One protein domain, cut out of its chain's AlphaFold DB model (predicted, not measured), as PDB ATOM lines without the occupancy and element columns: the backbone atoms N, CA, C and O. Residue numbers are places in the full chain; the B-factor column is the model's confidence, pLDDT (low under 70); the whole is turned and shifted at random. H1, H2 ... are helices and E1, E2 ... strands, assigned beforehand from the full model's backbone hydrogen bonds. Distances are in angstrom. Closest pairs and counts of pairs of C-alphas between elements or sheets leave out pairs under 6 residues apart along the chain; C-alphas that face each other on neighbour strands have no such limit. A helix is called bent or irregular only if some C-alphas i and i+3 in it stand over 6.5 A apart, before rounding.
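This is residues 8 to 207 of the 226 residues of a protein of Thermoplasmatales archaeon (UniProt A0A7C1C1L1). A small sheet of three parallel strands is covered along one side by an arc of three helices, H4, H5 and H6, lying side by side; H8 folds back along H6, on the side away from the sheet. H1, H2 and H3 gather at the E1 side of the sheet. The 200 printed residues include eight named helices and three named strands, in the order H1 H2 E1 H3 H4 E2 H5 E3 H6 H7 H8. The sheet order is E1 E2 E3, all parallel. The class is mostly helix, and the whole is compact, with a radius of gyration of the C-alphas of 17.6 A and spans of 50 by 42 by 33 A.

Start at H1, residues 10 to 15, which touches H4, residues 65 to 78; their closest C-alphas, Leu 14 and Gly 72, are 4.4 A apart. H2, residues 17 to 26, touches H4 only at their ends, the closest C-alphas being Pro 17 and Ala 75, 6.2 A. Next find E1, residues 35 to 42, parallel to its neighbour E2, residues 81 to 89; N 37 and O 82 are within hydrogen-bond range at 3.1 A. H3, residues 46 to 53, only grazes the sheet. H4 is on the sheet at a height of 7.1 A, over none of the strands. H5, residues 96 to 120, touches H4 at a shallow tilt of 23 degrees, the same way, with the C-alphas of Leu 70 and Met 109 closest at 5.7 A. E3, residues 124 to 129, is parallel to E2, with N 85 and O 124 at 2.8 A. E1, H3 H4, E2 and E2, H5, E3 are strand-helix-strand units, parallel neighbour strands with helices between, both crossovers right-handed. H6, residues 150 to 177, touches H5 with residues 150 to 162 alone; the C-alphas of Asp 96 and Gly 151 are closest, 4.5 A. H6 stands only just at the sheet's level, with a height of 3.7 A. H7, residues 179 to 182, touches H6 only at the corner, its Ala 182 C-alpha 4.5 A from that of Ala 175. H8, residues 185 to 205, touches H6 at a shallow tilt of 11 degrees, opposite ways; the closest C-alphas are Ala 164 and Ser 192, 5.1 A. Every O i to N i+4 pair is within hydrogen-bond range in H1, H2, H3, H4 and H8, against 19 of 21 in H5 and 20 of 24 in H6; H7 is too short for one.

Find C-alpha 10 at (15.118, -14.304, -34.516), where H1 begins. E2 spans 25.6 A and H5 32.1 A; H5 is irregular, C-alphas 116 and 119 being 9.5 A apart. H6 runs 40.6 A from C-alpha 150 at (6.141, -16.730, -8.224), with a kink of 38 degrees near residue 170. H8, 30.3 A long, ends at C-alpha 205, (6.994, -26.647, -0.856).

The C-alphas farthest apart, Leu 26 and Gly 207, are 51.2 A apart. The printed part has no cut. The links H3 to H4 and E3 to H6 are long. Look for pLDDT under 70 at residues 131 to 147 and 170 to 184.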
ATOM      1  N   GLY A   8      22.870 -15.630 -33.803       91.44
ATOM      2  CA  GLY A   8      22.048 -14.727 -34.608       91.44
ATOM      3  C   GLY A   8      20.816 -14.197 -33.876       91.44
ATOM      4  O   GLY A   8      20.671 -14.349 -32.664       91.44
ATOM      5  N   THR A   9      19.931 -13.534 -34.624       93.12
ATOM      6  CA  THR A   9      18.685 -12.943 -34.110       93.12
ATOM      7  C   THR A   9      17.459 -13.538 -34.805       93.12
ATOM      8  O   THR A   9      17.443 -13.711 -36.026       93.12
ATOM      9  N   VAL A  10      16.413 -13.814 -34.022       96.44
ATOM     10  CA  VAL A  10      15.118 -14.304 -34.516       96.44
ATOM     11  C   VAL A  10      14.397 -13.266 -35.385       96.44
ATOM     12  O   VAL A  10      13.726 -13.634 -36.347       96.44
ATOM     13  N   ALA A  11      14.599 -11.968 -35.129       96.38
ATOM     14  CA  ALA A  11      14.002 -10.904 -35.935       96.38
ATOM     15  C   ALA A  11      14.547 -10.911 -37.369       96.38
ATOM     16  O   ALA A  11      13.786 -10.849 -38.329       96.38
ATOM     17  N   GLY A  12      15.863 -11.070 -37.536       95.00
ATOM     18  CA  GLY A  12      16.486 -11.174 -38.859       95.00
ATOM     19  C   GLY A  12      16.045 -12.429 -39.616       95.00
ATOM     20  O   GLY A  12      15.781 -12.369 -40.816       95.00
ATOM     21  N   ALA A  13      15.901 -13.548 -38.901       94.38
ATOM     22  CA  ALA A  13      15.368 -14.794 -39.443       94.38
ATOM     23  C   ALA A  13      13.938 -14.631 -39.983       94.38
ATOM     24  O   ALA A  13      13.644 -15.106 -41.080       94.38
ATOM     25  N   LEU A  14      13.079 -13.919 -39.249       96.50
ATOM     26  CA  LEU A  14      11.713 -13.626 -39.675       96.50
ATOM     27  C   LEU A  14      11.648 -12.596 -40.811       96.50
ATOM     28  O   LEU A  14      10.851 -12.752 -41.730       96.50
ATOM     29  N   ALA A  15      12.493 -11.565 -40.781       96.06
ATOM     30  CA  ALA A  15      12.514 -10.513 -41.799       96.06
ATOM     31  C   ALA A  15      13.099 -10.985 -43.144       96.06
ATOM     32  O   ALA A  15      12.752 -10.448 -44.197       96.06
ATOM     33  N   ALA A  16      13.997 -11.977 -43.133       94.75
ATOM     34  CA  ALA A  16      14.668 -12.487 -44.330       94.75
ATOM     35  C   ALA A  16      14.731 -14.033 -44.372       94.75
ATOM     36  O   ALA A  16      15.817 -14.615 -44.492       94.75
ATOM     37  N   PRO A  17      13.580 -14.730 -44.368       94.38
ATOM     38  CA  PRO A  17      13.495 -16.193 -44.280       94.38
ATOM     39  C   PRO A  17      14.178 -16.910 -45.455       94.38
ATOM     40  O   PRO A  17      14.700 -18.016 -45.305       94.38
ATOM     41  N   ARG A  18      14.265 -16.258 -46.624       94.38
ATOM     42  CA  ARG A  18      14.991 -16.765 -47.801       94.38
ATOM     43  C   ARG A  18      16.462 -17.091 -47.515       94.38
ATOM     44  O   ARG A  18      17.007 -17.999 -48.138       94.38
ATOM     45  N   ILE A  19      17.096 -16.370 -46.582       92.81
ATOM     46  CA  ILE A  19      18.495 -16.596 -46.196       92.81
ATOM     47  C   ILE A  19      18.616 -17.918 -45.438       92.81
ATOM     48  O   ILE A  19      19.501 -18.712 -45.750       92.81
ATOM     49  N   LEU A  20      17.687 -18.191 -44.512       94.31
ATOM     50  CA  LEU A  20      17.636 -19.459 -43.780       94.31
ATOM     51  C   LEU A  20      17.546 -20.634 -44.747       94.31
ATOM     52  O   LEU A  20      18.347 -21.560 -44.657       94.31
ATOM     53  N   ARG A  21      16.626 -20.556 -45.721       94.88
ATOM     54  CA  ARG A  21      16.479 -21.571 -46.772       94.88
ATOM     55  C   ARG A  21      17.788 -21.788 -47.523       94.88
ATOM     56  O   ARG A  21      18.218 -22.927 -47.674       94.88
ATOM     57  N   ARG A  22      18.433 -20.707 -47.974       94.25
ATOM     58  CA  ARG A  22      19.646 -20.811 -48.791       94.25
ATOM     59  C   ARG A  22      20.808 -21.446 -48.029       94.25
ATOM     60  O   ARG A  22      21.508 -22.287 -48.578       94.25
ATOM     61  N   VAL A  23      21.002 -21.073 -46.768       93.19
ATOM     62  CA  VAL A  23      22.024 -21.690 -45.908       93.19
ATOM     63  C   VAL A  23      21.692 -23.157 -45.634       93.19
ATOM     64  O   VAL A  23      22.582 -24.000 -45.692       93.19
ATOM     65  N   SER A  24      20.420 -23.492 -45.409       93.88
ATOM     66  CA  SER A  24      19.981 -24.882 -45.252       93.88
ATOM     67  C   SER A  24      20.269 -25.731 -46.488       93.88
ATOM     68  O   SER A  24      20.752 -26.850 -46.345       93.88
ATOM     69  N   GLU A  25      20.040 -25.206 -47.696       94.19
ATOM     70  CA  GLU A  25      20.403 -25.877 -48.954       94.19
ATOM     71  C   GLU A  25      21.913 -26.129 -49.046       94.19
ATOM     72  O   GLU A  25      22.331 -27.246 -49.347       94.19
ATOM     73  N   LEU A  26      22.727 -25.110 -48.742       92.75
ATOM     74  CA  LEU A  26      24.192 -25.198 -48.767       92.75
ATOM     75  C   LEU A  26      24.736 -26.201 -47.739       92.75
ATOM     76  O   LEU A  26      25.704 -26.904 -48.015       92.75
ATOM     77  N   ASN A  27      24.097 -26.302 -46.574       90.38
ATOM     78  CA  ASN A  27      24.473 -27.240 -45.515       90.38
ATOM     79  C   ASN A  27      23.845 -28.635 -45.669       90.38
ATOM     80  O   ASN A  27      24.096 -29.510 -44.833       90.38
ATOM     81  N   HIS A  28      23.026 -28.849 -46.705       92.38
ATOM     82  CA  HIS A  28      22.220 -30.058 -46.893       92.38
ATOM     83  C   HIS A  28      21.350 -30.391 -45.668       92.38
ATOM     84  O   HIS A  28      21.217 -31.552 -45.274       92.38
ATOM     85  N   ALA A  29      20.788 -29.361 -45.032       91.75
ATOM     86  CA  ALA A  29      19.973 -29.510 -43.838       91.75
ATOM     87  C   ALA A  29      18.674 -30.279 -44.133       91.75
ATOM     88  O   ALA A  29      18.079 -30.175 -45.208       91.75
ATOM     89  N   GLY A  30      18.220 -31.056 -43.158       91.69
ATOM     90  CA  GLY A  30      17.073 -31.946 -43.269       91.69
ATOM     91  C   GLY A  30      16.671 -32.519 -41.914       91.69
ATOM     92  O   GLY A  30      17.252 -32.194 -40.884       91.69
ATOM     93  N   ILE A  31      15.698 -33.432 -41.898       87.81
ATOM     94  CA  ILE A  31      15.156 -33.989 -40.644       87.81
ATOM     95  C   ILE A  31      16.217 -34.669 -39.763       87.81
ATOM     96  O   ILE A  31      16.108 -34.655 -38.537       87.81
ATOM     97  N   ASN A  32      17.255 -35.217 -40.400       83.81
ATOM     98  CA  ASN A  32      18.387 -35.857 -39.739       83.81
ATOM     99  C   ASN A  32      19.595 -34.924 -39.582       83.81
ATOM    100  O   ASN A  32      20.566 -35.334 -38.976       83.81
ATOM    101  N   ARG A  33      19.561 -33.696 -40.115       85.25
ATOM    102  CA  ARG A  33      20.697 -32.766 -40.121       85.25
ATOM    103  C   ARG A  33      20.216 -31.335 -39.911       85.25
ATOM    104  O   ARG A  33      19.791 -30.676 -40.856       85.25
ATOM    105  N   TRP A  34      20.299 -30.856 -38.679       89.38
ATOM    106  CA  TRP A  34      19.824 -29.527 -38.298       89.38
ATOM    107  C   TRP A  34      20.962 -28.508 -38.270       89.38
ATOM    108  O   TRP A  34      22.087 -28.841 -37.904       89.38
ATOM    109  N   VAL A  35      20.660 -27.254 -38.606       92.12
ATOM    110  CA  VAL A  35      21.568 -26.122 -38.382       92.12
ATOM    111  C   VAL A  35      21.295 -25.568 -36.986       92.12
ATOM    112  O   VAL A  35      20.258 -24.951 -36.752       92.12
ATOM    113  N   GLY A  36      22.195 -25.824 -36.039       91.69
ATOM    114  CA  GLY A  36      22.109 -25.242 -34.698       91.69
ATOM    115  C   GLY A  36      22.475 -23.759 -34.719       91.69
ATOM    116  O   GLY A  36      23.408 -23.371 -35.417       91.69
ATOM    117  N   ILE A  37      21.756 -22.938 -33.955       94.00
ATOM    118  CA  ILE A  37      22.057 -21.510 -33.806       94.00
ATOM    119  C   ILE A  37      21.733 -21.041 -32.391       94.00
ATOM    120  O   ILE A  37      20.659 -21.334 -31.870       94.00
ATOM    121  N   GLN A  38      22.635 -20.279 -31.770       94.75
ATOM    122  CA  GLN A  38      22.322 -19.587 -30.526       94.75
ATOM    123  C   GLN A  38      21.579 -18.289 -30.832       94.75
ATOM    124  O   GLN A  38      22.033 -17.455 -31.622       94.75
ATOM    125  N   VAL A  39      20.430 -18.111 -30.197       94.81
ATOM    126  CA  VAL A  39      19.580 -16.937 -30.379       94.81
ATOM    127  C   VAL A  39      19.190 -16.451 -29.000       94.81
ATOM    128  O   VAL A  39      18.816 -17.244 -28.153       94.81
ATOM    129  N   GLY A  40      19.269 -15.160 -28.718       93.19
ATOM    130  CA  GLY A  40      18.720 -14.703 -27.440       93.19
ATOM    131  C   GLY A  40      17.212 -14.455 -27.553       93.19
ATOM    132  O   GLY A  40      16.749 -13.913 -28.560       93.19
ATOM    133  N   PHE A  41      16.490 -14.906 -26.533       96.94
ATOM    134  CA  PHE A  41      15.065 -14.660 -26.305       96.94
ATOM    135  C   PHE A  41      14.892 -13.498 -25.328       96.94
ATOM    136  O   PHE A  41      14.010 -12.661 -25.508       96.94
ATOM    137  N   GLU A  42      15.759 -13.463 -24.307       96.12
ATOM    138  CA  GLU A  42      15.798 -12.512 -23.197       96.12
ATOM    139  C   GLU A  42      14.547 -12.559 -22.318       96.12
ATOM    140  O   GLU A  42      14.611 -13.022 -21.185       96.12
ATOM    141  N   THR A  43      13.418 -12.095 -22.833       97.12
ATOM    142  CA  THR A  43      12.144 -11.957 -22.127       97.12
ATOM    143  C   THR A  43      11.017 -11.822 -23.146       97.12
ATOM    144  O   THR A  43      11.241 -11.356 -24.264       97.12
ATOM    145  N   ALA A  44       9.801 -12.218 -22.771       97.50
ATOM    146  CA  ALA A  44       8.610 -11.918 -23.562       97.50
ATOM    147  C   ALA A  44       8.102 -10.481 -23.353       97.50
ATOM    148  O   ALA A  44       7.271 -10.023 -24.127       97.50
ATOM    149  N   SER A  45       8.579  -9.769 -22.328       97.44
ATOM    150  CA  SER A  45       8.085  -8.434 -21.986       97.44
ATOM    151  C   SER A  45       8.554  -7.369 -22.988       97.44
ATOM    152  O   SER A  45       9.767  -7.147 -23.105       97.44
ATOM    153  N   PRO A  46       7.628  -6.657 -23.665       96.75
ATOM    154  CA  PRO A  46       7.959  -5.546 -24.557       96.75
ATOM    155  C   PRO A  46       8.745  -4.428 -23.863       96.75
ATOM    156  O   PRO A  46       9.711  -3.895 -24.409       96.75
ATOM    157  N   GLU A  47       8.370  -4.084 -22.631       96.19
ATOM    158  CA  GLU A  47       9.024  -3.001 -21.900       96.19
ATOM    159  C   GLU A  47      10.458  -3.383 -21.516       96.19
ATOM    160  O   GLU A  47      11.389  -2.595 -21.700       96.19
ATOM    161  N   LEU A  48      10.670  -4.616 -21.046       95.75
ATOM    162  CA  LEU A  48      12.008  -5.076 -20.683       95.75
ATOM    163  C   LEU A  48      12.904  -5.241 -21.912       95.75
ATOM    164  O   LEU A  48      14.027  -4.735 -21.883       95.75
ATOM    165  N   ILE A  49      12.432  -5.871 -22.998       95.38
ATOM    166  CA  ILE A  49      13.251  -6.050 -24.212       95.38
ATOM    167  C   ILE A  49      13.648  -4.703 -24.822       95.38
ATOM    168  O   ILE A  49      14.791  -4.529 -25.250       95.38
ATOM    169  N   LYS A  50      12.754  -3.708 -24.781       95.25
ATOM    170  CA  LYS A  50      13.044  -2.339 -25.218       95.25
ATOM    171  C   LYS A  50      14.156  -1.699 -24.391       95.25
ATOM    172  O   LYS A  50      15.006  -1.013 -24.953       95.25
ATOM    173  N   ARG A  51      14.196  -1.941 -23.078       93.56
ATOM    174  CA  ARG A  51      15.249  -1.412 -22.194       93.56
ATOM    175  C   ARG A  51      16.598  -2.089 -22.404       93.56
ATOM    176  O   ARG A  51      17.613  -1.401 -22.422       93.56
ATOM    177  N   ILE A  52      16.622  -3.413 -22.547       91.69
ATOM    178  CA  ILE A  52      17.884  -4.176 -22.552       91.69
ATOM    179  C   ILE A  52      18.440  -4.441 -23.955       91.69
ATOM    180  O   ILE A  52      19.639  -4.665 -24.098       91.69
ATOM    181  N   ALA A  53      17.598  -4.439 -24.995       86.88
ATOM    182  CA  ALA A  53      17.985  -4.875 -26.337       86.88
ATOM    183  C   ALA A  53      17.120  -4.273 -27.471       86.88
ATOM    184  O   ALA A  53      16.769  -4.972 -28.422       86.88
ATOM    185  N   ASN A  54      16.829  -2.964 -27.440       86.94
ATOM    186  CA  ASN A  54      15.961  -2.274 -28.418       86.94
ATOM    187  C   ASN A  54      16.280  -2.547 -29.908       86.94
ATOM    188  O   ASN A  54      15.391  -2.544 -30.756       86.94
ATOM    189  N   ASN A  55      17.549  -2.767 -30.258       91.62
ATOM    190  CA  ASN A  55      17.944  -3.008 -31.652       91.62
ATOM    191  C   ASN A  55      17.713  -4.454 -32.106       91.62
ATOM    192  O   ASN A  55      17.647  -4.719 -33.303       91.62
ATOM    193  N   LYS A  56      17.577  -5.397 -31.171       90.31
ATOM    194  CA  LYS A  56      17.511  -6.831 -31.468       90.31
ATOM    195  C   LYS A  56      16.229  -7.250 -32.183       90.31
ATOM    196  O   LYS A  56      16.242  -8.173 -32.993       90.31
ATOM    197  N   MET A  57      15.156  -6.547 -31.858       91.69
ATOM    198  CA  MET A  57      13.799  -6.717 -32.375       91.69
ATOM    199  C   MET A  57      13.627  -6.110 -33.775       91.69
ATOM    200  O   MET A  57      12.666  -6.442 -34.460       91.69
ATOM    201  N   LYS A  58      14.554  -5.265 -34.251       94.62
ATOM    202  CA  LYS A  58      14.413  -4.607 -35.557       94.62
ATOM    203  C   LYS A  58      14.403  -5.623 -36.712       94.62
ATOM    204  O   LYS A  58      15.170  -6.586 -36.676       94.62
ATOM    205  N   PRO A  59      13.564  -5.409 -37.748       95.44
ATOM    206  CA  PRO A  59      12.784  -4.195 -38.042       95.44
ATOM    207  C   PRO A  59      11.453  -4.039 -37.275       95.44
ATOM    208  O   PRO A  59      10.786  -3.026 -37.462       95.44
ATOM    209  N   PHE A  60      11.090  -4.981 -36.406       96.56
ATOM    210  CA  PHE A  60       9.832  -4.993 -35.652       96.56
ATOM    211  C   PHE A  60       9.858  -4.076 -34.412       96.56
ATOM    212  O   PHE A  60      10.911  -3.558 -33.998       96.56
ATOM    213  N   SER A  61       8.682  -3.848 -33.828       96.88
ATOM    214  CA  SER A  61       8.496  -3.147 -32.555       96.88
ATOM    215  C   SER A  61       8.727  -4.066 -31.346       96.88
ATOM    216  O   SER A  61       8.938  -5.272 -31.480       96.88
ATOM    217  N   ALA A  62       8.728  -3.482 -30.145       96.50
ATOM    218  CA  ALA A  62       8.871  -4.246 -28.906       96.50
ATOM    219  C   ALA A  62       7.602  -5.042 -28.593       96.50
ATOM    220  O   ALA A  62       7.666  -6.162 -28.101       96.50
ATOM    221  N   GLU A  63       6.444  -4.468 -28.906       97.06
ATOM    222  CA  GLU A  63       5.122  -5.062 -28.714       97.06
ATOM    223  C   GLU A  63       4.937  -6.296 -29.605       97.06
ATOM    224  O   GLU A  63       4.306  -7.269 -29.202       97.06
ATOM    225  N   GLU A  64       5.555  -6.294 -30.788       97.31
ATOM    226  CA  GLU A  64       5.583  -7.441 -31.696       97.31
ATOM    227  C   GLU A  64       6.527  -8.556 -31.221       97.31
ATOM    228  O   GLU A  64       6.464  -9.664 -31.749       97.31
ATOM    229  N   TRP A  65       7.397  -8.322 -30.233       97.56
ATOM    230  CA  TRP A  65       8.478  -9.250 -29.886       97.56
ATOM    231  C   TRP A  65       8.020 -10.686 -29.562       97.56
ATOM    232  O   TRP A  65       8.600 -11.620 -30.126       97.56
ATOM    233  N   PRO A  66       6.957 -10.925 -28.766       98.12
ATOM    234  CA  PRO A  66       6.414 -12.274 -28.576       98.12
ATOM    235  C   PRO A  66       5.982 -12.954 -29.881       98.12
ATOM    236  O   PRO A  66       6.243 -14.140 -30.100       98.12
ATOM    237  N   TRP A  67       5.347 -12.193 -30.777       98.31
ATOM    238  CA  TRP A  67       4.940 -12.674 -32.095       98.31
ATOM    239  C   TRP A  67       6.158 -12.945 -32.990       98.31
ATOM    240  O   TRP A  67       6.179 -13.967 -33.681       98.31
ATOM    241  N   VAL A  68       7.199 -12.108 -32.924       98.06
ATOM    242  CA  VAL A  68       8.471 -12.297 -33.640       98.06
ATOM    243  C   VAL A  68       9.179 -13.563 -33.168       98.06
ATOM    244  O   VAL A  68       9.649 -14.335 -34.000       98.06
ATOM    245  N   LEU A  69       9.232 -13.822 -31.859       98.38
ATOM    246  CA  LEU A  69       9.812 -15.047 -31.303       98.38
ATOM    247  C   LEU A  69       9.085 -16.291 -31.818       98.38
ATOM    248  O   LEU A  69       9.734 -17.239 -32.271       98.38
ATOM    249  N   LEU A  70       7.750 -16.281 -31.823       98.62
ATOM    250  CA  LEU A  70       6.950 -17.379 -32.363       98.62
ATOM    251  C   LEU A  70       7.192 -17.578 -33.869       98.62
ATOM    252  O   LEU A  70       7.551 -18.675 -34.302       98.62
ATOM    253  N   ASN A  71       7.015 -16.526 -34.667       98.38
ATOM    254  CA  ASN A  71       7.062 -16.610 -36.126       98.38
ATOM    255  C   ASN A  71       8.481 -16.802 -36.662       98.38
ATOM    256  O   ASN A  71       8.694 -17.579 -37.589       98.38
ATOM    257  N   GLY A  72       9.487 -16.182 -36.053       97.75
ATOM    258  CA  GLY A  72      10.878 -16.424 -36.420       97.75
ATOM    259  C   GLY A  72      11.345 -17.828 -36.031       97.75
ATOM    260  O   GLY A  72      12.076 -18.453 -36.797       97.75
ATOM    261  N   THR A  73      10.858 -18.396 -34.919       98.19
ATOM    262  CA  THR A  73      11.094 -19.821 -34.604       98.19
ATOM    263  C   THR A  73      10.420 -20.737 -35.618       98.19
ATOM    264  O   THR A  73      11.028 -21.709 -36.069       98.19
ATOM    265  N   TYR A  74       9.202 -20.402 -36.049       98.25
ATOM    266  CA  TYR A  74       8.545 -21.106 -37.148       98.25
ATOM    267  C   TYR A  74       9.388 -21.041 -38.436       98.25
ATOM    268  O   TYR A  74       9.612 -22.077 -39.067       98.25
ATOM    269  N   ALA A  75       9.937 -19.869 -38.783       97.62
ATOM    270  CA  ALA A  75      10.837 -19.688 -39.925       97.62
ATOM    271  C   ALA A  75      12.083 -20.579 -39.825       97.62
ATOM    272  O   ALA A  75      12.408 -21.300 -40.770       97.62
ATOM    273  N   PHE A  76      12.751 -20.568 -38.667       97.12
ATOM    274  CA  PHE A  76      13.898 -21.427 -38.391       97.12
ATOM    275  C   PHE A  76      13.552 -22.900 -38.630       97.12
ATOM    276  O   PHE A  76      14.182 -23.582 -39.443       97.12
ATOM    277  N   ASN A  77      12.507 -23.392 -37.974       96.56
ATOM    278  CA  ASN A  77      12.138 -24.800 -38.021       96.56
ATOM    279  C   ASN A  77      11.644 -25.258 -39.402       96.56
ATOM    280  O   ASN A  77      11.935 -26.388 -39.807       96.56
ATOM    281  N   LYS A  78      10.966 -24.389 -40.168       96.25
ATOM    282  CA  LYS A  78      10.552 -24.668 -41.559       96.25
ATOM    283  C   LYS A  78      11.742 -25.087 -42.427       96.25
ATOM    284  O   LYS A  78      11.596 -25.973 -43.273       96.25
ATOM    285  N   PHE A  79      12.919 -24.516 -42.162       95.56
ATOM    286  CA  PHE A  79      14.162 -24.778 -42.887       95.56
ATOM    287  C   PHE A  79      15.193 -25.594 -42.089       95.56
ATOM    288  O   PHE A  79      16.375 -25.547 -42.413       95.56
ATOM    289  N   TYR A  80      14.775 -26.372 -41.086       94.56
ATOM    290  CA  TYR A  80      15.659 -27.245 -40.289       94.56
ATOM    291  C   TYR A  80      16.747 -26.513 -39.489       94.56
ATOM    292  O   TYR A  80      17.839 -27.043 -39.267       94.56
ATOM    293  N   TRP A  81      16.447 -25.305 -39.023       95.19
ATOM    294  CA  TRP A  81      17.252 -24.624 -38.016       95.19
ATOM    295  C   TRP A  81      16.723 -24.926 -36.622       95.19
ATOM    296  O   TRP A  81      15.513 -24.883 -36.386       95.19
ATOM    297  N   PHE A  82      17.644 -25.218 -35.708       94.94
ATOM    298  CA  PHE A  82      17.372 -25.491 -34.305       94.94
ATOM    299  C   PHE A  82      17.871 -24.300 -33.473       94.94
ATOM    300  O   PHE A  82      19.062 -24.237 -33.151       94.94
ATOM    301  N   PRO A  83      16.987 -23.354 -33.111       96.44
ATOM    302  CA  PRO A  83      17.350 -22.254 -32.235       96.44
ATOM    303  C   PRO A  83      17.508 -22.725 -30.785       96.44
ATOM    304  O   PRO A  83      16.614 -23.344 -30.204       96.44
ATOM    305  N   ALA A  84      18.655 -22.399 -30.199       96.00
ATOM    306  CA  ALA A  84      18.917 -22.526 -28.778       96.00
ATOM    307  C   ALA A  84      18.762 -21.158 -28.115       96.00
ATOM    308  O   ALA A  84      19.609 -20.277 -28.295       96.00
ATOM    309  N   TYR A  85      17.660 -20.979 -27.383       97.81
ATOM    310  CA  TYR A  85      17.318 -19.718 -26.744       97.81
ATOM    311  C   TYR A  85      17.901 -19.562 -25.347       97.81
ATOM    312  O   TYR A  85      17.904 -20.496 -24.546       97.81
ATOM    313  N   THR A  86      18.295 -18.333 -25.022       95.88
ATOM    314  CA  THR A  86      18.600 -17.905 -23.651       95.88
ATOM    315  C   THR A  86      17.608 -16.845 -23.183       95.88
ATOM    316  O   THR A  86      17.430 -15.830 -23.865       95.88
ATOM    317  N   THR A  87      16.987 -17.058 -22.023       97.12
ATOM    318  CA  THR A  87      16.170 -16.054 -21.321       97.12
ATOM    319  C   THR A  87      16.908 -15.516 -20.099       97.12
ATOM    320  O   THR A  87      17.855 -16.139 -19.618       97.12
ATOM    321  N   ILE A  88      16.497 -14.350 -19.608       94.19
ATOM    322  CA  ILE A  88      17.088 -13.677 -18.451       94.19
ATOM    323  C   ILE A  88      16.043 -13.612 -17.338       94.19
ATOM    324  O   ILE A  88      14.883 -13.285 -17.584       94.19
ATOM    325  N   VAL A  89      16.470 -13.928 -16.120       92.69
ATOM    326  CA  VAL A  89      15.684 -13.821 -14.887       92.69
ATOM    327  C   VAL A  89      16.459 -12.958 -13.899       92.69
ATOM    328  O   VAL A  89      17.675 -13.095 -13.783       92.69
ATOM    329  N   GLY A  90      15.775 -12.104 -13.146       89.44
ATOM    330  CA  GLY A  90      16.384 -11.259 -12.122       89.44
ATOM    331  C   GLY A  90      16.795  -9.873 -12.612       89.44
ATOM    332  O   GLY A  90      17.668  -9.264 -12.002       89.44
ATOM    333  N   LEU A  91      16.209  -9.358 -13.698       89.56
ATOM    334  CA  LEU A  91      16.439  -7.972 -14.113       89.56
ATOM    335  C   LEU A  91      15.956  -6.996 -13.017       89.56
ATOM    336  O   LEU A  91      14.911  -7.244 -12.415       89.56
ATOM    337  N   PRO A  92      16.642  -5.859 -12.783       82.94
ATOM    338  CA  PRO A  92      16.296  -4.943 -11.685       82.94
ATOM    339  C   PRO A  92      14.865  -4.381 -11.732       82.94
ATOM    340  O   PRO A  92      14.298  -4.019 -10.708       82.94
ATOM    341  N   TRP A  93      14.277  -4.302 -12.928       86.94
ATOM    342  CA  TRP A  93      12.970  -3.681 -13.196       86.94
ATOM    343  C   TRP A  93      11.885  -4.681 -13.592       86.94
ATOM    344  O   TRP A  93      10.789  -4.255 -13.953       86.94
ATOM    345  N   GLU A  94      12.184  -5.981 -13.606       91.81
ATOM    346  CA  GLU A  94      11.177  -6.966 -13.996       91.81
ATOM    347  C   GLU A  94      10.115  -7.137 -12.915       91.81
ATOM    348  O   GLU A  94      10.391  -7.133 -11.712       91.81
ATOM    349  N   THR A  95       8.891  -7.343 -13.367       95.31
ATOM    350  CA  THR A  95       7.759  -7.702 -12.528       95.31
ATOM    351  C   THR A  95       7.538  -9.212 -12.527       95.31
ATOM    352  O   THR A  95       8.149  -9.981 -13.281       95.31
ATOM    353  N   ASP A  96       6.630  -9.659 -11.659       95.06
ATOM    354  CA  ASP A  96       6.187 -11.051 -11.662       95.06
ATOM    355  C   ASP A  96       5.496 -11.409 -12.987       95.06
ATOM    356  O   ASP A  96       5.738 -12.483 -13.537       95.06
ATOM    357  N   GLU A  97       4.707 -10.479 -13.534       97.44
ATOM    358  CA  GLU A  97       3.957 -10.684 -14.772       97.44
ATOM    359  C   GLU A  97       4.884 -10.829 -15.982       97.44
ATOM    360  O   GLU A  97       4.676 -11.732 -16.782       97.44
ATOM    361  N   ASP A  98       5.978 -10.063 -16.065       97.75
ATOM    362  CA  ASP A  98       6.962 -10.195 -17.154       97.75
ATOM    363  C   ASP A  98       7.555 -11.618 -17.240       97.75
ATOM    364  O   ASP A  98       7.817 -12.170 -18.318       97.75
ATOM    365  N   ASN A  99       7.765 -12.238 -16.077       97.69
ATOM    366  CA  ASN A  99       8.251 -13.608 -15.981       97.69
ATOM    367  C   ASN A  99       7.147 -14.632 -16.291       97.69
ATOM    368  O   ASN A  99       7.405 -15.623 -16.980       97.69
ATOM    369  N   ILE A 100       5.917 -14.393 -15.821       98.25
ATOM    370  CA  ILE A 100       4.753 -15.225 -16.159       98.25
ATOM    371  C   ILE A 100       4.513 -15.199 -17.670       98.25
ATOM    372  O   ILE A 100       4.341 -16.257 -18.271       98.25
ATOM    373  N   ASP A 101       4.585 -14.035 -18.308       98.50
ATOM    374  CA  ASP A 101       4.449 -13.884 -19.753       98.50
ATOM    375  C   ASP A 101       5.554 -14.612 -20.506       98.50
ATOM    376  O   ASP A 101       5.290 -15.291 -21.499       98.50
ATOM    377  N   THR A 102       6.785 -14.590 -19.997       98.56
ATOM    378  CA  THR A 102       7.862 -15.386 -20.595       98.56
ATOM    379  C   THR A 102       7.563 -16.889 -20.511       98.56
ATOM    380  O   THR A 102       7.711 -17.604 -21.504       98.56
ATOM    381  N   ALA A 103       7.038 -17.379 -19.382       98.62
ATOM    382  CA  ALA A 103       6.566 -18.760 -19.265       98.62
ATOM    383  C   ALA A 103       5.400 -19.083 -20.221       98.62
ATOM    384  O   ALA A 103       5.410 -20.134 -20.876       98.62
ATOM    385  N   ARG A 104       4.409 -18.185 -20.334       98.75
ATOM    386  CA  ARG A 104       3.277 -18.316 -21.265       98.75
ATOM    387  C   ARG A 104       3.749 -18.371 -22.711       98.75
ATOM    388  O   ARG A 104       3.240 -19.193 -23.471       98.75
ATOM    389  N   LEU A 105       4.733 -17.560 -23.098       98.88
ATOM    390  CA  LEU A 105       5.271 -17.562 -24.456       98.88
ATOM    391  C   LEU A 105       5.968 -18.887 -24.781       98.88
ATOM    392  O   LEU A 105       5.692 -19.464 -25.829       98.88
ATOM    393  N   ILE A 106       6.779 -19.433 -23.867       98.75
ATOM    394  CA  ILE A 106       7.423 -20.749 -24.045       98.75
ATOM    395  C   ILE A 106       6.369 -21.842 -24.284       98.75
ATOM    396  O   ILE A 106       6.472 -22.620 -25.233       98.75
ATOM    397  N   LEU A 107       5.324 -21.878 -23.452       98.62
ATOM    398  CA  LEU A 107       4.186 -22.793 -23.602       98.62
ATOM    399  C   LEU A 107       3.443 -22.591 -24.933       98.62
ATOM    400  O   LEU A 107       3.077 -23.558 -25.604       98.62
ATOM    401  N   THR A 108       3.234 -21.333 -25.316       98.81
ATOM    402  CA  THR A 108       2.538 -20.944 -26.549       98.81
ATOM    403  C   THR A 108       3.313 -21.403 -27.777       98.81
ATOM    404  O   THR A 108       2.731 -22.011 -28.675       98.81
ATOM    405  N   MET A 109       4.627 -21.171 -27.795       98.69
ATOM    406  CA  MET A 109       5.531 -21.621 -28.848       98.69
ATOM    407  C   MET A 109       5.555 -23.146 -28.938       98.69
ATOM    408  O   MET A 109       5.343 -23.679 -30.025       98.69
ATOM    409  N   GLU A 110       5.718 -23.854 -27.813       98.00
ATOM    410  CA  GLU A 110       5.714 -25.324 -27.775       98.00
ATOM    411  C   GLU A 110       4.450 -25.899 -28.429       98.00
ATOM    412  O   GLU A 110       4.539 -26.784 -29.284       98.00
ATOM    413  N   LYS A 111       3.271 -25.371 -28.071       98.06
ATOM    414  CA  LYS A 111       1.994 -25.828 -28.630       98.06
ATOM    415  C   LYS A 111       1.852 -25.463 -30.108       98.06
ATOM    416  O   LYS A 111       1.672 -26.354 -30.937       98.06
ATOM    417  N   LYS A 112       1.939 -24.172 -30.446       98.31
ATOM    418  CA  LYS A 112       1.614 -23.673 -31.792       98.31
ATOM    419  C   LYS A 112       2.602 -24.172 -32.841       98.31
ATOM    420  O   LYS A 112       2.178 -24.575 -33.923       98.31
ATOM    421  N   LEU A 113       3.899 -24.213 -32.528       97.94
ATOM    422  CA  LEU A 113       4.896 -24.757 -33.452       97.94
ATOM    423  C   LEU A 113       4.640 -26.240 -33.699       97.94
ATOM    424  O   LEU A 113       4.665 -26.674 -34.845       97.94
ATOM    425  N   ARG A 114       4.328 -27.017 -32.657       96.25
ATOM    426  CA  ARG A 114       4.035 -28.445 -32.807       96.25
ATOM    427  C   ARG A 114       2.787 -28.704 -33.647       96.25
ATOM    428  O   ARG A 114       2.814 -29.607 -34.476       96.25
ATOM    429  N   GLU A 115       1.724 -27.931 -33.450       97.06
ATOM    430  CA  GLU A 115       0.495 -28.032 -34.251       97.06
ATOM    431  C   GLU A 115       0.753 -27.742 -35.738       97.06
ATOM    432  O   GLU A 115       0.169 -28.401 -36.592       97.06
ATOM    433  N   ASN A 116       1.667 -26.817 -36.053       97.19
ATOM    434  CA  ASN A 116       1.923 -26.374 -37.428       97.19
ATOM    435  C   ASN A 116       3.061 -27.126 -38.140       97.19
ATOM    436  O   ASN A 116       3.059 -27.240 -39.363       97.19
ATOM    437  N   LEU A 117       4.060 -27.612 -37.402       95.38
ATOM    438  CA  LEU A 117       5.296 -28.182 -37.957       95.38
ATOM    439  C   LEU A 117       5.528 -29.645 -37.568       95.38
ATOM    440  O   LEU A 117       6.456 -30.275 -38.085       95.38
ATOM    441  N   GLY A 118       4.717 -30.200 -36.661       94.19
ATOM    442  CA  GLY A 118       4.824 -31.583 -36.210       94.19
ATOM    443  C   GLY A 118       6.227 -31.916 -35.703       94.19
ATOM    444  O   GLY A 118       6.717 -31.328 -34.741       94.19
ATOM    445  N   GLU A 119       6.886 -32.860 -36.371       90.00
ATOM    446  CA  GLU A 119       8.233 -33.325 -36.019       90.00
ATOM    447  C   GLU A 119       9.359 -32.315 -36.269       90.00
ATOM    448  O   GLU A 119      10.493 -32.590 -35.874       90.00
ATOM    449  N   LYS A 120       9.082 -31.190 -36.938       92.88
ATOM    450  CA  LYS A 120      10.066 -30.120 -37.153       92.88
ATOM    451  C   LYS A 120      10.040 -29.049 -36.058       92.88
ATOM    452  O   LYS A 120      10.910 -28.191 -36.055       92.88
ATOM    453  N   ALA A 121       9.068 -29.067 -35.148       95.75
ATOM    454  CA  ALA A 121       8.985 -28.079 -34.076       95.75
ATOM    455  C   ALA A 121      10.071 -28.328 -33.017       95.75
ATOM    456  O   ALA A 121       9.942 -29.268 -32.233       95.75
ATOM    457  N   HIS A 122      11.117 -27.494 -33.011       94.62
ATOM    458  CA  HIS A 122      12.278 -27.618 -32.126       94.62
ATOM    459  C   HIS A 122      12.839 -26.262 -31.718       94.62
ATOM    460  O   HIS A 122      13.200 -25.450 -32.566       94.62
ATOM    461  N   PHE A 123      12.992 -26.040 -30.421       97.06
ATOM    462  CA  PHE A 123      13.763 -24.930 -29.868       97.06
ATOM    463  C   PHE A 123      14.124 -25.267 -28.427       97.06
ATOM    464  O   PHE A 123      13.346 -25.918 -27.755       97.06
ATOM    465  N   THR A 124      15.281 -24.855 -27.918       96.75
ATOM    466  CA  THR A 124      15.557 -24.978 -26.475       96.75
ATOM    467  C   THR A 124      15.428 -23.626 -25.809       96.75
ATOM    468  O   THR A 124      15.565 -22.605 -26.471       96.75
ATOM    469  N   VAL A 125      15.173 -23.613 -24.502       97.19
ATOM    470  CA  VAL A 125      15.183 -22.388 -23.701       97.19
ATOM    471  C   VAL A 125      15.975 -22.645 -22.429       97.19
ATOM    472  O   VAL A 125      15.629 -23.526 -21.642       97.19
ATOM    473  N   THR A 126      17.044 -21.885 -22.231       95.56
ATOM    474  CA  THR A 126      17.886 -21.941 -21.038       95.56
ATOM    475  C   THR A 126      17.744 -20.632 -20.264       95.56
ATOM    476  O   THR A 126      18.120 -19.583 -20.791       95.56
ATOM    477  N   PRO A 127      17.216 -20.663 -19.027       94.62
ATOM    478  CA  PRO A 127      17.124 -19.468 -18.206       94.62
ATOM    479  C   PRO A 127      18.486 -19.158 -17.580       94.62
ATOM    480  O   PRO A 127      19.129 -20.040 -17.007       94.62
ATOM    481  N   LEU A 128      18.911 -17.902 -17.671       91.31
ATOM    482  CA  LEU A 128      20.128 -17.381 -17.057       91.31
ATOM    483  C   LEU A 128      19.760 -16.323 -16.014       91.31
ATOM    484  O   LEU A 128      18.897 -15.479 -16.251       91.31
ATOM    485  N   GLY A 129      20.420 -16.362 -14.859       83.69
ATOM    486  CA  GLY A 129      20.321 -15.282 -13.880       83.69
ATOM    487  C   GLY A 129      21.024 -14.027 -14.395       83.69
ATOM    488  O   GLY A 129      22.081 -14.120 -15.021       83.69
ATOM    489  N   PHE A 130      20.449 -12.858 -14.137       75.62
ATOM    490  CA  PHE A 130      21.092 -11.585 -14.430       75.62
ATOM    491  C   PHE A 130      22.346 -11.411 -13.560       75.62
ATOM    492  O   PHE A 130      22.287 -11.509 -12.334       75.62
ATOM    493  N   ILE A 131      23.480 -11.140 -14.209       64.06
ATOM    494  CA  ILE A 131      24.740 -10.769 -13.558       64.06
ATOM    495  C   ILE A 131      25.003  -9.301 -13.921       64.06
ATOM    496  O   ILE A 131      25.181  -9.015 -15.110       64.06
ATOM    497  N   PRO A 132      25.014  -8.360 -12.956       54.84
ATOM    498  CA  PRO A 132      25.277  -6.954 -13.241       54.84
ATOM    499  C   PRO A 132      26.643  -6.778 -13.912       54.84
ATOM    500  O   PRO A 132      27.668  -7.215 -13.391       54.84
ATOM    501  N   MET A 133      26.670  -6.121 -15.070       47.91
ATOM    502  CA  MET A 133      27.916  -5.646 -15.674       47.91
ATOM    503  C   MET A 133      28.298  -4.297 -15.046       47.91
ATOM    504  O   MET A 133      27.420  -3.536 -14.637       47.91
ATOM    505  N   ALA A 134      29.604  -4.020 -14.957       40.66
ATOM    506  CA  ALA A 134      30.176  -2.850 -14.284       40.66
ATOM    507  C   ALA A 134      29.399  -1.546 -14.565       40.66
ATOM    508  O   ALA A 134      29.231  -1.153 -15.719       40.66
ATOM    509  N   GLY A 135      28.941  -0.882 -13.495       51.59
ATOM    510  CA  GLY A 135      28.169   0.368 -13.556       51.59
ATOM    511  C   GLY A 135      26.874   0.376 -12.731       51.59
ATOM    512  O   GLY A 135      26.331   1.449 -12.482       51.59
ATOM    513  N   LEU A 136      26.398  -0.782 -12.260       47.91
ATOM    514  CA  LEU A 136      25.315  -0.896 -11.272       47.91
ATOM    515  C   LEU A 136      25.915  -1.127  -9.874       47.91
ATOM    516  O   LEU A 136      26.856  -1.907  -9.729       47.91
ATOM    517  N   LYS A 137      25.435  -0.371  -8.874       44.25
ATOM    518  CA  LYS A 137      25.995  -0.318  -7.509       44.25
ATOM    519  C   LYS A 137      25.957  -1.685  -6.813       44.25
ATOM    520  O   LYS A 137      25.034  -2.466  -7.013       44.25
ATOM    521  N   GLU A 138      26.950  -1.918  -5.954       40.62
ATOM    522  CA  GLU A 138      27.001  -3.047  -5.017       40.62
ATOM    523  C   GLU A 138      25.693  -3.125  -4.206       40.62
ATOM    524  O   GLU A 138      25.391  -2.212  -3.436       40.62
ATOM    525  N   GLY A 139      24.899  -4.184  -4.420       49.81
ATOM    526  CA  GLY A 139      23.637  -4.430  -3.703       49.81
ATOM    527  C   GLY A 139      22.578  -5.239  -4.468       49.81
ATOM    528  O   GLY A 139      21.855  -6.005  -3.842       49.81
ATOM    529  N   ASP A 140      22.525  -5.150  -5.803       50.94
ATOM    530  CA  ASP A 140      21.453  -5.750  -6.629       50.94
ATOM    531  C   ASP A 140      21.873  -7.077  -7.304       50.94
ATOM    532  O   ASP A 140      21.874  -7.208  -8.533       50.94
ATOM    533  N   PHE A 141      22.284  -8.075  -6.519       53.66
ATOM    534  CA  PHE A 141      22.597  -9.416  -7.036       53.66
ATOM    535  C   PHE A 141      21.354 -10.318  -7.063       53.66
ATOM    536  O   PHE A 141      20.478 -10.219  -6.207       53.66
ATOM    537  N   PHE A 142      21.292 -11.265  -8.010       52.06
ATOM    538  CA  PHE A 142      20.307 -12.347  -7.948       52.06
ATOM    539  C   PHE A 142      20.661 -13.317  -6.808       52.06
ATOM    540  O   PHE A 142      21.404 -14.279  -7.001       52.06
ATOM    541  N   ASP A 143      20.122 -13.070  -5.615       56.97
ATOM    542  CA  ASP A 143      20.079 -14.064  -4.542       56.97
ATOM    543  C   ASP A 143      18.925 -15.051  -4.787       56.97
ATOM    544  O   ASP A 143      17.739 -14.731  -4.655       56.97
ATOM    545  N   ALA A 144      19.278 -16.288  -5.137       54.41
ATOM    546  CA  ALA A 144      18.322 -17.362  -5.384       54.41
ATOM    547  C   ALA A 144      17.445 -17.705  -4.160       54.41
ATOM    548  O   ALA A 144      16.401 -18.335  -4.324       54.41
ATOM    549  N   ASN A 145      17.835 -17.325  -2.941       51.81
ATOM    550  CA  ASN A 145      17.069 -17.600  -1.726       51.81
ATOM    551  C   ASN A 145      16.122 -16.462  -1.323       51.81
ATOM    552  O   ASN A 145      15.077 -16.764  -0.745       51.81
ATOM    553  N   GLU A 146      16.421 -15.205  -1.667       55.31
ATOM    554  CA  GLU A 146      15.595 -14.038  -1.295       55.31
ATOM    555  C   GLU A 146      14.746 -13.473  -2.450       55.31
ATOM    556  O   GLU A 146      13.734 -12.814  -2.211       55.31
ATOM    557  N   HIS A 147      15.069 -13.787  -3.710       67.50
ATOM    558  CA  HIS A 147      14.480 -13.114  -4.876       67.50
ATOM    559  C   HIS A 147      13.655 -14.006  -5.820       67.50
ATOM    560  O   HIS A 147      13.260 -13.554  -6.895       67.50
ATOM    561  N   LEU A 148      13.334 -15.251  -5.459       78.06
ATOM    562  CA  LEU A 148      12.502 -16.136  -6.290       78.06
ATOM    563  C   LEU A 148      10.998 -15.889  -6.084       78.06
ATOM    564  O   LEU A 148      10.316 -16.631  -5.376       78.06
ATOM    565  N   THR A 149      10.476 -14.850  -6.739       90.88
ATOM    566  CA  THR A 149       9.031 -14.586  -6.832       90.88
ATOM    567  C   THR A 149       8.305 -15.683  -7.625       90.88
ATOM    568  O   THR A 149       8.925 -16.488  -8.328       90.88
ATOM    569  N   ARG A 150       6.969 -15.724  -7.540       93.50
ATOM    570  CA  ARG A 150       6.141 -16.730  -8.224       93.50
ATOM    571  C   ARG A 150       6.408 -16.781  -9.732       93.50
ATOM    572  O   ARG A 150       6.639 -17.860 -10.272       93.50
ATOM    573  N   GLY A 151       6.403 -15.639 -10.399       94.94
ATOM    574  CA  GLY A 151       6.679 -15.482 -11.818       94.94
ATOM    575  C   GLY A 151       8.073 -15.958 -12.190       94.94
ATOM    576  O   GLY A 151       8.199 -16.766 -13.107       94.94
ATOM    577  N   ARG A 152       9.115 -15.563 -11.446       94.75
ATOM    578  CA  ARG A 152      10.493 -16.045 -11.674       94.75
ATOM    579  C   ARG A 152      10.577 -17.569 -11.601       94.75
ATOM    580  O   ARG A 152      11.193 -18.203 -12.454       94.75
ATOM    581  N   VAL A 153       9.907 -18.171 -10.618       95.38
ATOM    582  CA  VAL A 153       9.837 -19.632 -10.469       95.38
ATOM    583  C   VAL A 153       9.111 -20.281 -11.646       95.38
ATOM    584  O   VAL A 153       9.601 -21.283 -12.167       95.38
ATOM    585  N   LEU A 154       7.990 -19.714 -12.103       97.44
ATOM    586  CA  LEU A 154       7.263 -20.204 -13.279       97.44
ATOM    587  C   LEU A 154       8.120 -20.115 -14.548       97.44
ATOM    588  O   LEU A 154       8.217 -21.095 -15.284       97.44
ATOM    589  N   HIS A 155       8.796 -18.989 -14.775       97.50
ATOM    590  CA  HIS A 155       9.718 -18.803 -15.893       97.50
ATOM    591  C   HIS A 155      10.825 -19.866 -15.880       97.50
ATOM    592  O   HIS A 155      10.963 -20.625 -16.844       97.50
ATOM    593  N   ILE A 156      11.562 -19.990 -14.770       95.94
ATOM    594  CA  ILE A 156      12.641 -20.979 -14.619       95.94
ATOM    595  C   ILE A 156      12.105 -22.397 -14.842       95.94
ATOM    596  O   ILE A 156      12.696 -23.169 -15.601       95.94
ATOM    597  N   TYR A 157      10.986 -22.748 -14.206       97.00
ATOM    598  CA  TYR A 157      10.399 -24.080 -14.314       97.00
ATOM    599  C   TYR A 157      10.002 -24.417 -15.750       97.00
ATOM    600  O   TYR A 157      10.384 -25.475 -16.249       97.00
ATOM    601  N   HIS A 158       9.269 -23.537 -16.431       98.25
ATOM    602  CA  HIS A 158       8.784 -23.805 -17.782       98.25
ATOM    603  C   HIS A 158       9.911 -23.823 -18.819       98.25
ATOM    604  O   HIS A 158       9.861 -24.655 -19.726       98.25
ATOM    605  N   ALA A 159      10.960 -23.012 -18.647       97.69
ATOM    606  CA  ALA A 159      12.162 -23.082 -19.477       97.69
ATOM    607  C   ALA A 159      12.896 -24.424 -19.302       97.69
ATOM    608  O   ALA A 159      13.098 -25.152 -20.275       97.69
ATOM    609  N   TRP A 160      13.200 -24.827 -18.059       96.00
ATOM    610  CA  TRP A 160      13.843 -26.122 -17.784       96.00
ATOM    611  C   TRP A 160      12.985 -27.319 -18.193       96.00
ATOM    612  O   TRP A 160      13.512 -28.307 -18.708       96.00
ATOM    613  N   ARG A 161      11.664 -27.244 -18.000       97.25
ATOM    614  CA  ARG A 161      10.725 -28.278 -18.448       97.25
ATOM    615  C   ARG A 161      10.761 -28.418 -19.965       97.25
ATOM    616  O   ARG A 161      10.810 -29.543 -20.457       97.25
ATOM    617  N   HIS A 162      10.747 -27.306 -20.698       96.94
ATOM    618  CA  HIS A 162      10.822 -27.332 -22.156       96.94
ATOM    619  C   HIS A 162      12.175 -27.865 -22.654       96.94
ATOM    620  O   HIS A 162      12.214 -28.744 -23.511       96.94
ATOM    621  N   LEU A 163      13.286 -27.446 -22.038       94.38
ATOM    622  CA  LEU A 163      14.606 -28.009 -22.329       94.38
ATOM    623  C   LEU A 163      14.647 -29.526 -22.082       94.38
ATOM    624  O   LEU A 163      15.138 -30.275 -22.922       94.38
ATOM    625  N   ALA A 164      14.095 -30.009 -20.965       93.12
ATOM    626  CA  ALA A 164      14.017 -31.442 -20.682       93.12
ATOM    627  C   ALA A 164      13.138 -32.198 -21.695       93.12
ATOM    628  O   ALA A 164      13.460 -33.334 -22.055       93.12
ATOM    629  N   TYR A 165      12.058 -31.575 -22.170       92.81
ATOM    630  CA  TYR A 165      11.205 -32.097 -23.238       92.81
ATOM    631  C   TYR A 165      11.971 -32.240 -24.563       92.81
ATOM    632  O   TYR A 165      11.920 -33.306 -25.182       92.81
ATOM    633  N   GLU A 166      12.745 -31.228 -24.962       91.69
ATOM    634  CA  GLU A 166      13.597 -31.301 -26.154       91.69
ATOM    635  C   GLU A 166      14.719 -32.320 -26.004       91.69
ATOM    636  O   GLU A 166      15.001 -33.063 -26.936       91.69
ATOM    637  N   VAL A 167      15.325 -32.435 -24.821       86.69
ATOM    638  CA  VAL A 167      16.290 -33.500 -24.531       86.69
ATOM    639  C   VAL A 167      15.619 -34.865 -24.723       86.69
ATOM    640  O   VAL A 167      16.150 -35.720 -25.424       86.69
ATOM    641  N   ASP A 168      14.413 -35.092 -24.199       82.81
ATOM    642  CA  ASP A 168      13.733 -36.383 -24.358       82.81
ATOM    643  C   ASP A 168      13.439 -36.739 -25.831       82.81
ATOM    644  O   ASP A 168      13.572 -37.913 -26.215       82.81
ATOM    645  N   ARG A 169      13.100 -35.740 -26.660       79.56
ATOM    646  CA  ARG A 169      12.754 -35.911 -28.082       79.56
ATOM    647  C   ARG A 169      13.954 -35.896 -29.027       79.56
ATOM    648  O   ARG A 169      14.086 -36.798 -29.856       79.56
ATOM    649  N   GLY A 170      14.827 -34.905 -28.900       69.12
ATOM    650  CA  GLY A 170      16.002 -34.681 -29.740       69.12
ATOM    651  C   GLY A 170      17.067 -35.763 -29.580       69.12
ATOM    652  O   GLY A 170      17.678 -36.184 -30.564       69.12
ATOM    653  N   LEU A 171      17.220 -36.323 -28.375       60.09
ATOM    654  CA  LEU A 171      18.219 -37.359 -28.099       60.09
ATOM    655  C   LEU A 171      18.046 -38.630 -28.948       60.09
ATOM    656  O   LEU A 171      19.036 -39.261 -29.310       60.09
ATOM    657  N   ARG A 172      16.816 -39.008 -29.328       59.72
ATOM    658  CA  ARG A 172      16.598 -40.174 -30.212       59.72
ATOM    659  C   ARG A 172      17.226 -39.992 -31.597       59.72
ATOM    660  O   ARG A 172      17.539 -40.989 -32.240       59.72
ATOM    661  N   ARG A 173      17.383 -38.750 -32.062       62.44
ATOM    662  CA  ARG A 173      17.966 -38.433 -33.375       62.44
ATOM    663  C   ARG A 173      19.484 -38.342 -33.302       62.44
ATOM    664  O   ARG A 173      20.151 -38.953 -34.125       62.44
ATOM    665  N   VAL A 174      20.023 -37.712 -32.257       53.94
ATOM    666  CA  VAL A 174      21.477 -37.654 -32.019       53.94
ATOM    667  C   VAL A 174      22.074 -39.056 -31.811       53.94
ATOM    668  O   VAL A 174      23.156 -39.355 -32.309       53.94
ATOM    669  N   ALA A 175      21.329 -39.964 -31.169       52.25
ATOM    670  CA  ALA A 175      21.716 -41.370 -31.023       52.25
ATOM    671  C   ALA A 175      21.828 -42.137 -32.356       52.25
ATOM    672  O   ALA A 175      22.539 -43.137 -32.412       52.25
ATOM    673  N   LYS A 176      21.134 -41.696 -33.419       58.50
ATOM    674  CA  LYS A 176      21.242 -42.315 -34.752       58.50
ATOM    675  C   LYS A 176      22.520 -41.911 -35.485       58.50
ATOM    676  O   LYS A 176      22.986 -42.682 -36.313       58.50
ATOM    677  N   GLU A 177      23.069 -40.732 -35.195       55.28
ATOM    678  CA  GLU A 177      24.283 -40.234 -35.852       55.28
ATOM    679  C   GLU A 177      25.570 -40.635 -35.118       55.28
ATOM    680  O   GLU A 177      26.611 -40.772 -35.755       55.28
ATOM    681  N   ASN A 178      25.523 -40.853 -33.796       59.19
ATOM    682  CA  ASN A 178      26.704 -41.228 -33.015       59.19
ATOM    683  C   ASN A 178      26.377 -42.266 -31.927       59.19
ATOM    684  O   ASN A 178      25.808 -41.942 -30.878       59.19
ATOM    685  N   SER A 179      26.795 -43.514 -32.153       57.44
ATOM    686  CA  SER A 179      26.569 -44.648 -31.245       57.44
ATOM    687  C   SER A 179      27.168 -44.447 -29.850       57.44
ATOM    688  O   SER A 179      26.638 -44.980 -28.878       57.44
ATOM    689  N   ASN A 180      28.225 -43.638 -29.716       59.53
ATOM    690  CA  ASN A 180      28.846 -43.352 -28.418       59.53
ATOM    691  C   ASN A 180      27.994 -42.393 -27.577       59.53
ATOM    692  O   ASN A 180      27.959 -42.506 -26.354       59.53
ATOM    693  N   LEU A 181      27.247 -41.487 -28.216       60.16
ATOM    694  CA  LEU A 181      26.318 -40.600 -27.511       60.16
ATOM    695  C   LEU A 181      25.044 -41.335 -27.069       60.16
ATOM    696  O   LEU A 181      24.432 -40.967 -26.065       60.16
ATOM    697  N   ALA A 182      24.677 -42.414 -27.770       61.66
ATOM    698  CA  ALA A 182      23.561 -43.283 -27.398       61.66
ATOM    699  C   ALA A 182      23.749 -43.939 -26.015       61.66
ATOM    700  O   ALA A 182      22.763 -44.221 -25.335       61.66
ATOM    701  N   MET A 183      24.993 -44.114 -25.557       59.69
ATOM    702  CA  MET A 183      25.295 -44.624 -24.215       59.69
ATOM    703  C   MET A 183      24.897 -43.639 -23.103       59.69
ATOM    704  O   MET A 183      24.428 -44.056 -22.047       59.69
ATOM    705  N   PHE A 184      25.019 -42.331 -23.344       68.62
ATOM    706  CA  PHE A 184      24.701 -41.289 -22.357       68.62
ATOM    707  C   PHE A 184      23.227 -40.858 -22.385       68.62
ATOM    708  O   PHE A 184      22.778 -40.101 -21.523       68.62
ATOM    709  N   LEU A 185      22.444 -41.368 -23.341       72.50
ATOM    710  CA  LEU A 185      21.034 -41.026 -23.536       72.50
ATOM    711  C   LEU A 185      20.150 -41.275 -22.305       72.50
ATOM    712  O   LEU A 185      19.394 -40.374 -21.927       72.50
ATOM    713  N   PRO A 186      20.203 -42.464 -21.670       77.19
ATOM    714  CA  PRO A 186      19.395 -42.741 -20.485       77.19
ATOM    715  C   PRO A 186      19.758 -41.805 -19.330       77.19
ATOM    716  O   PRO A 186      18.867 -41.309 -18.640       77.19
ATOM    717  N   LEU A 187      21.051 -41.503 -19.176       80.56
ATOM    718  CA  LEU A 187      21.562 -40.609 -18.142       80.56
ATOM    719  C   LEU A 187      21.091 -39.168 -18.358       80.56
ATOM    720  O   LEU A 187      20.590 -38.547 -17.426       80.56
ATOM    721  N   ALA A 188      21.180 -38.654 -19.586       81.25
ATOM    722  CA  ALA A 188      20.726 -37.306 -19.919       81.25
ATOM    723  C   ALA A 188      19.211 -37.137 -19.707       81.25
ATOM    724  O   ALA A 188      18.777 -36.145 -19.122       81.25
ATOM    725  N   LYS A 189      18.404 -38.133 -20.106       83.19
ATOM    726  CA  LYS A 189      16.947 -38.143 -19.865       83.19
ATOM    727  C   LYS A 189      16.605 -38.202 -18.383       83.19
ATOM    728  O   LYS A 189      15.683 -37.528 -17.932       83.19
ATOM    729  N   PHE A 190      17.308 -39.039 -17.628       85.31
ATOM    730  CA  PHE A 190      17.087 -39.156 -16.194       85.31
ATOM    731  C   PHE A 190      17.491 -37.867 -15.471       85.31
ATOM    732  O   PHE A 190      16.699 -37.326 -14.703       85.31
ATOM    733  N   GLY A 191      18.668 -37.323 -15.787       87.19
ATOM    734  CA  GLY A 191      19.176 -36.075 -15.225       87.19
ATOM    735  C   GLY A 191      18.254 -34.888 -15.491       87.19
ATOM    736  O   GLY A 191      17.884 -34.187 -14.550       87.19
ATOM    737  N   SER A 192      17.799 -34.696 -16.734       87.31
ATOM    738  CA  SER A 192      16.895 -33.586 -17.066       87.31
ATOM    739  C   SER A 192      15.554 -33.692 -16.331       87.31
ATOM    740  O   SER A 192      15.061 -32.700 -15.791       87.31
ATOM    741  N   ARG A 193      14.994 -34.904 -16.207       89.81
ATOM    742  CA  ARG A 193      13.777 -35.151 -15.415       89.81
ATOM    743  C   ARG A 193      13.994 -34.886 -13.929       89.81
ATOM    744  O   ARG A 193      13.124 -34.283 -13.304       89.81
ATOM    745  N   LEU A 194      15.130 -35.297 -13.365       90.00
ATOM    746  CA  LEU A 194      15.456 -35.034 -11.963       90.00
ATOM    747  C   LEU A 194      15.556 -33.538 -11.670       90.00
ATOM    748  O   LEU A 194      15.023 -33.095 -10.651       90.00
ATOM    749  N   VAL A 195      16.188 -32.755 -12.549       90.06
ATOM    750  CA  VAL A 195      16.276 -31.292 -12.402       90.06
ATOM    751  C   VAL A 195      14.876 -30.680 -12.364       90.06
ATOM    752  O   VAL A 195      14.525 -30.016 -11.388       90.06
ATOM    753  N   VAL A 196      14.030 -30.988 -13.352       94.12
ATOM    754  CA  VAL A 196      12.652 -30.470 -13.423       94.12
ATOM    755  C   VAL A 196      11.828 -30.891 -12.203       94.12
ATOM    756  O   VAL A 196      11.153 -30.063 -11.594       94.12
ATOM    757  N   GLN A 197      11.918 -32.155 -11.778       93.62
ATOM    758  CA  GLN A 197      11.230 -32.641 -10.577       93.62
ATOM    759  C   GLN A 197      11.737 -31.982  -9.293       93.62
ATOM    760  O   GLN A 197      10.976 -31.818  -8.338       93.62
ATOM    761  N   SER A 198      13.015 -31.621  -9.234       92.06
ATOM    762  CA  SER A 198      13.601 -30.957  -8.069       92.06
ATOM    763  C   SER A 198      13.121 -29.514  -7.970       92.06
ATOM    764  O   SER A 198      12.673 -29.119  -6.893       92.06
ATOM    765  N   ILE A 199      13.084 -28.786  -9.092       92.38
ATOM    766  CA  ILE A 199      12.490 -27.442  -9.181       92.38
ATOM    767  C   ILE A 199      11.005 -27.503  -8.807       92.38
ATOM    768  O   ILE A 199      10.569 -26.771  -7.922       92.38
ATOM    769  N   ARG A 200      10.243 -28.447  -9.381       95.31
ATOM    770  CA  ARG A 200       8.821 -28.653  -9.061       95.31
ATOM    771  C   ARG A 200       8.590 -28.894  -7.570       95.31
ATOM    772  O   ARG A 200       7.782 -28.212  -6.950       95.31
ATOM    773  N   ARG A 201       9.308 -29.849  -6.964       94.31
ATOM    774  CA  ARG A 201       9.181 -30.156  -5.524       94.31
ATOM    775  C   ARG A 201       9.598 -28.986  -4.640       94.31
ATOM    776  O   ARG A 201       9.077 -28.839  -3.538       94.31
ATOM    777  N   TRP A 202      10.585 -28.205  -5.063       92.19
ATOM    778  CA  TRP A 202      11.011 -27.003  -4.352       92.19
ATOM    779  C   TRP A 202       9.937 -25.906  -4.414       92.19
ATOM    780  O   TRP A 202       9.618 -25.337  -3.372       92.19
ATOM    781  N   ALA A 203       9.326 -25.685  -5.583       93.31
ATOM    782  CA  ALA A 203       8.282 -24.680  -5.791       93.31
ATOM    783  C   ALA A 203       7.002 -25.019  -5.015       93.31
ATOM    784  O   ALA A 203       6.499 -24.194  -4.254       93.31
ATOM    785  N   MET A 204       6.557 -26.279  -5.098       94.00
ATOM    786  CA  MET A 204       5.379 -26.768  -4.375       94.00
ATOM    787  C   MET A 204       5.519 -26.616  -2.854       94.00
ATOM    788  O   MET A 204       4.574 -26.212  -2.184       94.00
ATOM    789  N   ARG A 205       6.716 -26.861  -2.293       92.62
ATOM    790  CA  ARG A 205       6.994 -26.647  -0.856       92.62
ATOM    791  C   ARG A 205       6.895 -25.182  -0.422       92.62
ATOM    792  O   ARG A 205       6.700 -24.926   0.759       92.62
ATOM    793  N   ARG A 206       7.040 -24.240  -1.353       89.75
ATOM    794  CA  ARG A 206       6.895 -22.794  -1.128       89.75
ATOM    795  C   ARG A 206       5.502 -22.271  -1.495       89.75
ATOM    796  O   ARG A 206       5.306 -21.065  -1.550       89.75
ATOM    797  N   GLY A 207       4.543 -23.162  -1.759       92.75
ATOM    798  CA  GLY A 207       3.175 -22.790  -2.127       92.75
ATOM    799  C   GLY A 207       3.030 -22.252  -3.555       92.75
ATOM    800  O   GLY A 207       1.988 -21.696  -3.890       92.75
TER     801      GLY A 207